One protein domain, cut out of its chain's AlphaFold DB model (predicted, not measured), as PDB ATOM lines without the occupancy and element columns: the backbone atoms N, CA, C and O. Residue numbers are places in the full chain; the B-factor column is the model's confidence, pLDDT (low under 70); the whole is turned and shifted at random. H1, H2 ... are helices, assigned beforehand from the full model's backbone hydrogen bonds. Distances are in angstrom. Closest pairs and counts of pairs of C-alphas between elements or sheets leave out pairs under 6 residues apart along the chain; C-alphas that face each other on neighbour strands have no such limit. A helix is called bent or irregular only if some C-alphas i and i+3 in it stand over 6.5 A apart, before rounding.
ATOM      1  N   LEU A  10     163.290 134.349 179.463       91.88
ATOM      2  CA  LEU A  10     162.740 134.414 178.105       91.88
ATOM      3  C   LEU A  10     163.547 133.554 177.126       91.88
ATOM      4  O   LEU A  10     162.969 132.767 176.382       91.88
ATOM      5  N   ARG A  11     164.884 133.633 177.174       92.19
ATOM      6  CA  ARG A  11     165.750 132.789 176.334       92.19
ATOM      7  C   ARG A  11     165.592 131.300 176.638       92.19
ATOM      8  O   ARG A  11     165.550 130.510 175.702       92.19
ATOM      9  N   ALA A  12     165.487 130.919 177.912       93.31
ATOM     10  CA  ALA A  12     165.261 129.526 178.304       93.31
ATOM     11  C   ALA A  12     163.924 128.975 177.772       93.31
ATOM     12  O   ALA A  12     163.827 127.790 177.474       93.31
ATOM     13  N   ALA A  13     162.924 129.842 177.590       93.62
ATOM     14  CA  ALA A  13     161.637 129.511 176.985       93.62
ATOM     15  C   ALA A  13     161.628 129.588 175.440       93.62
ATOM     16  O   ALA A  13     160.566 129.487 174.830       93.62
ATOM     17  N   GLY A  14     162.778 129.803 174.790       95.25
ATOM     18  CA  GLY A  14     162.859 129.968 173.335       95.25
ATOM     19  C   GLY A  14     162.291 131.295 172.816       95.25
ATOM     20  O   GLY A  14     162.045 131.435 171.620       95.25
ATOM     21  N   LEU A  15     162.080 132.280 173.694       95.62
ATOM     22  CA  LEU A  15     161.539 133.593 173.350       95.62
ATOM     23  C   LEU A  15     162.659 134.614 173.110       95.62
ATOM     24  O   LEU A  15     163.748 134.543 173.688       95.62
ATOM     25  N   LYS A  16     162.365 135.614 172.273       93.81
ATOM     26  CA  LYS A  16     163.262 136.731 171.955       93.81
ATOM     27  C   LYS A  16     162.620 138.061 172.349       93.81
ATOM     28  O   LYS A  16     161.450 138.295 172.061       93.81
ATOM     29  N   ILE A  17     163.408 138.940 172.966       92.94
ATOM     30  CA  ILE A  17     163.015 140.330 173.221       92.94
ATOM     31  C   ILE A  17     163.026 141.070 171.882       92.94
ATOM     32  O   ILE A  17     164.054 141.102 171.204       92.94
ATOM     33  N   ILE A  18     161.875 141.615 171.498       95.38
ATOM     34  CA  ILE A  18     161.704 142.364 170.246       95.38
ATOM     35  C   ILE A  18     161.762 143.875 170.459       95.38
ATOM     36  O   ILE A  18     162.202 144.579 169.559       95.38
ATOM     37  N   ASP A  19     161.350 144.353 171.635       94.75
ATOM     38  CA  ASP A  19     161.351 145.770 171.992       94.75
ATOM     39  C   ASP A  19     161.269 145.956 173.521       94.75
ATOM     40  O   ASP A  19     160.895 145.024 174.245       94.75
ATOM     41  N   THR A  20     161.593 147.160 173.999       94.00
ATOM     42  CA  THR A  20     161.555 147.565 175.410       94.00
ATOM     43  C   THR A  20     160.589 148.728 175.592       94.00
ATOM     44  O   THR A  20     160.797 149.809 175.055       94.00
ATOM     45  N   ILE A  21     159.557 148.525 176.412       95.00
ATOM     46  CA  ILE A  21     158.529 149.549 176.653       95.00
ATOM     47  C   ILE A  21     158.984 150.550 177.720       95.00
ATOM     48  O   ILE A  21     158.812 151.754 177.556       95.00
ATOM     49  N   LEU A  22     159.566 150.056 178.814       93.12
ATOM     50  CA  LEU A  22     160.053 150.869 179.923       93.12
ATOM     51  C   LEU A  22     161.205 150.150 180.626       93.12
ATOM     52  O   LEU A  22     161.158 148.935 180.817       93.12
ATOM     53  N   VAL A  23     162.203 150.916 181.061       93.38
ATOM     54  CA  VAL A  23     163.221 150.448 182.004       93.38
ATOM     55  C   VAL A  23     162.811 150.904 183.399       93.38
ATOM     56  O   VAL A  23     162.762 152.101 183.669       93.38
ATOM     57  N   SER A  24     162.492 149.957 184.280       92.69
ATOM     58  CA  SER A  24     162.119 150.254 185.664       92.69
ATOM     59  C   SER A  24     163.349 150.373 186.557       92.69
ATOM     60  O   SER A  24     164.267 149.557 186.469       92.69
ATOM     61  N   TYR A  25     163.320 151.326 187.478       90.94
ATOM     62  CA  TYR A  25     164.302 151.484 188.541       90.94
ATOM     63  C   TYR A  25     163.581 151.852 189.841       90.94
ATOM     64  O   TYR A  25     162.425 152.276 189.830       90.94
ATOM     65  N   THR A  26     164.237 151.629 190.977       90.19
ATOM     66  CA  THR A  26     163.667 151.985 192.279       90.19
ATOM     67  C   THR A  26     163.720 153.497 192.461       90.19
ATOM     68  O   THR A  26     164.798 154.084 192.403       90.19
ATOM     69  N   GLU A  27     162.571 154.109 192.734       91.81
ATOM     70  CA  GLU A  27     162.447 155.538 193.026       91.81
ATOM     71  C   GLU A  27     161.895 155.764 194.439       91.81
ATOM     72  O   GLU A  27     161.075 154.988 194.935       91.81
ATOM     73  N   LEU A  28     162.325 156.854 195.084       91.44
ATOM     74  CA  LEU A  28     161.674 157.372 196.286       91.44
ATOM     75  C   LEU A  28     160.620 158.399 195.863       91.44
ATOM     76  O   LEU A  28     160.962 159.461 195.349       91.44
ATOM     77  N   ILE A  29     159.348 158.091 196.110       95.19
ATOM     78  CA  ILE A  29     158.216 158.942 195.733       95.19
ATOM     79  C   ILE A  29     157.602 159.626 196.957       95.19
ATOM     80  O   ILE A  29     157.495 159.031 198.030       95.19
ATOM     81  N   ALA A  30     157.156 160.872 196.787       96.12
ATOM     82  CA  ALA A  30     156.459 161.634 197.818       96.12
ATOM     83  C   ALA A  30     155.103 162.127 197.300       96.12
ATOM     84  O   ALA A  30     154.979 162.579 196.163       96.12
ATOM     85  N   ASN A  31     154.075 162.064 198.148       97.81
ATOM     86  CA  ASN A  31     152.777 162.651 197.829       97.81
ATOM     87  C   ASN A  31     152.898 164.194 197.763       97.81
ATOM     88  O   ASN A  31     153.372 164.784 198.739       97.81
ATOM     89  N   PRO A  32     152.419 164.863 196.694       97.88
ATOM     90  CA  PRO A  32     152.590 166.310 196.526       97.88
ATOM     91  C   PRO A  32     151.993 167.164 197.652       97.88
ATOM     92  O   PRO A  32     152.605 168.140 198.073       97.88
ATOM     93  N   GLN A  33     150.824 166.788 198.183       98.25
ATOM     94  CA  GLN A  33     150.186 167.523 199.284       98.25
ATOM     95  C   GLN A  33     150.978 167.375 200.587       98.25
ATOM     96  O   GLN A  33     151.126 168.334 201.335       98.25
ATOM     97  N   SER A  34     151.525 166.185 200.845       98.06
ATOM     98  CA  SER A  34     152.381 165.952 202.012       98.06
ATOM     99  C   SER A  34     153.736 166.649 201.887       98.06
ATOM    100  O   SER A  34     154.270 167.087 202.895       98.06
ATOM    101  N   PHE A  35     154.275 166.779 200.674       97.62
ATOM    102  CA  PHE A  35     155.520 167.507 200.419       97.62
ATOM    103  C   PHE A  35     155.362 169.033 200.553       97.62
ATOM    104  O   PHE A  35     156.335 169.738 200.803       97.62
ATOM    105  N   ALA A  36     154.143 169.559 200.403       98.06
ATOM    106  CA  ALA A  36     153.861 170.978 200.623       98.06
ATOM    107  C   ALA A  36     153.869 171.375 202.115       98.06
ATOM    108  O   ALA A  36     154.043 172.549 202.431       98.06
ATOM    109  N   ASP A  37     153.701 170.413 203.029       98.62
ATOM    110  CA  ASP A  37     153.833 170.624 204.473       98.62
ATOM    111  C   ASP A  37     155.326 170.724 204.854       98.62
ATOM    112  O   ASP A  37     156.070 169.761 204.641       98.62
ATOM    113  N   PRO A  38     155.794 171.848 205.434       98.44
ATOM    114  CA  PRO A  38     157.217 172.051 205.715       98.44
ATOM    115  C   PRO A  38     157.831 171.025 206.673       98.44
ATOM    116  O   PRO A  38     158.980 170.623 206.485       98.44
ATOM    117  N   ALA A  39     157.087 170.582 207.689       98.44
ATOM    118  CA  ALA A  39     157.594 169.632 208.675       98.44
ATOM    119  C   ALA A  39     157.750 168.238 208.053       98.44
ATOM    120  O   ALA A  39     158.772 167.574 208.240       98.44
ATOM    121  N   LYS A  40     156.766 167.815 207.252       98.31
ATOM    122  CA  LYS A  40     156.836 166.546 206.515       98.31
ATOM    123  C   LYS A  40     157.913 166.578 205.440       98.31
ATOM    124  O   LYS A  40     158.666 165.615 205.319       98.31
ATOM    125  N   ARG A  41     158.023 167.681 204.698       98.19
ATOM    126  CA  ARG A  41     159.067 167.874 203.690       98.19
ATOM    127  C   ARG A  41     160.457 167.741 204.294       98.19
ATOM    128  O   ARG A  41     161.272 167.001 203.754       98.19
ATOM    129  N   HIS A  42     160.705 168.393 205.428       98.19
ATOM    130  CA  HIS A  42     161.993 168.296 206.104       98.19
ATOM    131  C   HIS A  42     162.335 166.845 206.481       98.19
ATOM    132  O   HIS A  42     163.438 166.379 206.205       98.19
ATOM    133  N   ALA A  43     161.374 166.093 207.028       97.88
ATOM    134  CA  ALA A  43     161.573 164.676 207.335       97.88
ATOM    135  C   ALA A  43     161.862 163.832 206.074       97.88
ATOM    136  O   ALA A  43     162.731 162.959 206.094       97.88
ATOM    137  N   MET A  44     161.177 164.101 204.959       97.69
ATOM    138  CA  MET A  44     161.441 163.436 203.674       97.69
ATOM    139  C   MET A  44     162.848 163.748 203.149       97.69
ATOM    140  O   MET A  44     163.546 162.845 202.693       97.69
ATOM    141  N   GLU A  45     163.286 165.006 203.243       96.25
ATOM    142  CA  GLU A  45     164.629 165.435 202.844       96.25
ATOM    143  C   GLU A  45     165.707 164.766 203.710       96.25
ATOM    144  O   GLU A  45     166.712 164.304 203.175       96.25
ATOM    145  N   GLN A  46     165.480 164.600 205.018       96.56
ATOM    146  CA  GLN A  46     166.388 163.839 205.886       96.56
ATOM    147  C   GLN A  46     166.526 162.379 205.432       96.56
ATOM    148  O   GLN A  46     167.643 161.868 205.334       96.56
ATOM    149  N   VAL A  47     165.418 161.706 205.107       96.25
ATOM    150  CA  VAL A  47     165.453 160.334 204.566       96.25
ATOM    151  C   VAL A  47     166.205 160.295 203.236       96.25
ATOM    152  O   VAL A  47     167.057 159.424 203.050       96.25
ATOM    153  N   MET A  48     165.948 161.254 202.343       95.50
ATOM    154  CA  MET A  48     166.647 161.361 201.063       95.50
ATOM    155  C   MET A  48     168.161 161.516 201.262       95.50
ATOM    156  O   MET A  48     168.926 160.774 200.652       95.50
ATOM    157  N   THR A  49     168.609 162.390 202.168       96.19
ATOM    158  CA  THR A  49     170.035 162.557 202.499       96.19
ATOM    159  C   THR A  49     170.666 161.246 202.962       96.19
ATOM    160  O   THR A  49     171.753 160.877 202.516       96.19
ATOM    161  N   LEU A  50     169.981 160.493 203.829       95.94
ATOM    162  CA  LEU A  50     170.495 159.218 204.333       95.94
ATOM    163  C   LEU A  50     170.576 158.148 203.235       95.94
ATOM    164  O   LEU A  50     171.554 157.401 203.210       95.94
ATOM    165  N   LEU A  51     169.581 158.071 202.347       95.69
ATOM    166  CA  LEU A  51     169.553 157.115 201.236       95.69
ATOM    167  C   LEU A  51     170.613 157.441 200.184       95.69
ATOM    168  O   LEU A  51     171.380 156.557 199.798       95.69
ATOM    169  N   THR A  52     170.703 158.707 199.773       94.94
ATOM    170  CA  THR A  52     171.728 159.185 198.839       94.94
ATOM    171  C   THR A  52     173.116 158.901 199.387       94.94
ATOM    172  O   THR A  52     173.937 158.318 198.683       94.94
ATOM    173  N   GLY A  53     173.360 159.174 200.670       96.06
ATOM    174  CA  GLY A  53     174.667 158.906 201.255       96.06
ATOM    175  C   GLY A  53     175.050 157.424 201.285       96.06
ATOM    176  O   GLY A  53     176.223 157.071 201.148       96.06
ATOM    177  N   THR A  54     174.076 156.523 201.438       96.25
ATOM    178  CA  THR A  54     174.319 155.077 201.345       96.25
ATOM    179  C   THR A  54     174.583 154.648 199.900       96.25
ATOM    180  O   THR A  54     175.463 153.821 199.661       96.25
ATOM    181  N   LEU A  55     173.883 155.233 198.924       94.44
ATOM    182  CA  LEU A  55     174.163 155.006 197.503       94.44
ATOM    183  C   LEU A  55     175.553 155.518 197.107       94.44
ATOM    184  O   LEU A  55     176.242 154.846 196.345       94.44
ATOM    185  N   GLU A  56     175.997 156.651 197.652       93.44
ATOM    186  CA  GLU A  56     177.331 157.205 197.398       93.44
ATOM    187  C   GLU A  56     178.465 156.385 198.014       93.44
ATOM    188  O   GLU A  56     179.557 156.327 197.440       93.44
ATOM    189  N   ALA A  57     178.228 155.777 199.180       95.19
ATOM    190  CA  ALA A  57     179.162 154.853 199.819       95.19
ATOM    191  C   ALA A  57     179.240 153.504 199.088       95.19
ATOM    192  O   ALA A  57     180.231 152.780 199.211       95.19
TER     193      ALA A  57
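This is residues 10 to 57 of the 131 residues of the protein "ATP phosphoribosyltransferase" of freshwater metagenome (UniProt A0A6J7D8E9). The model is an open V with no core: a long, winding tail without a named element makes one limb, the long helix H2 makes the other, and the short helix H1 sits at the corner where they meet. Residues 10 to 27 of the tail stick out free, as do residues 52 to 57 at the far end of H2. The printed part has 48 residues with two named helices, H1 then H2, and no named strand; its class is all helix. It is extended, with a radius of gyration of the C-alphas of 18.3 A, and flat, spanning 53 by 30 by 14 A.

Start at C-alpha 10, at (162.740, 134.414, 178.105), and go through residues 10 to 31, 22 residues with no named element. Find C-alpha 32 at (152.590, 166.310, 196.526); there H1 begins, residues 32 to 36, 6.3 A from first to last C-alpha. After Asp 37, H2 takes residues 38 to 57 and runs 28.5 A to C-alpha 57 at (179.162, 154.853, 199.819).

Look at the tight link of one residue between H1 and H2: the two helices touch only at the corner by this link. Their closest C-alphas, those of Phe 35 and Arg 41, are 4.8 A apart, and H2 touches H1 with residues 40 to 44 alone. Their centres are 15.5 A apart. In H1 and H2 every O i to N i+4 pair is within hydrogen-bond range. Neither helix is bent.

The two C-alphas farthest apart are those of Gly 14 and Pro 38, at 53.4 A. From Leu 10 to Ala 57, the first and last printed C-alphas, it is 34.0 A. The printed part has no cut. Its mean pLDDT is 95.4, and no printed residue is under 70.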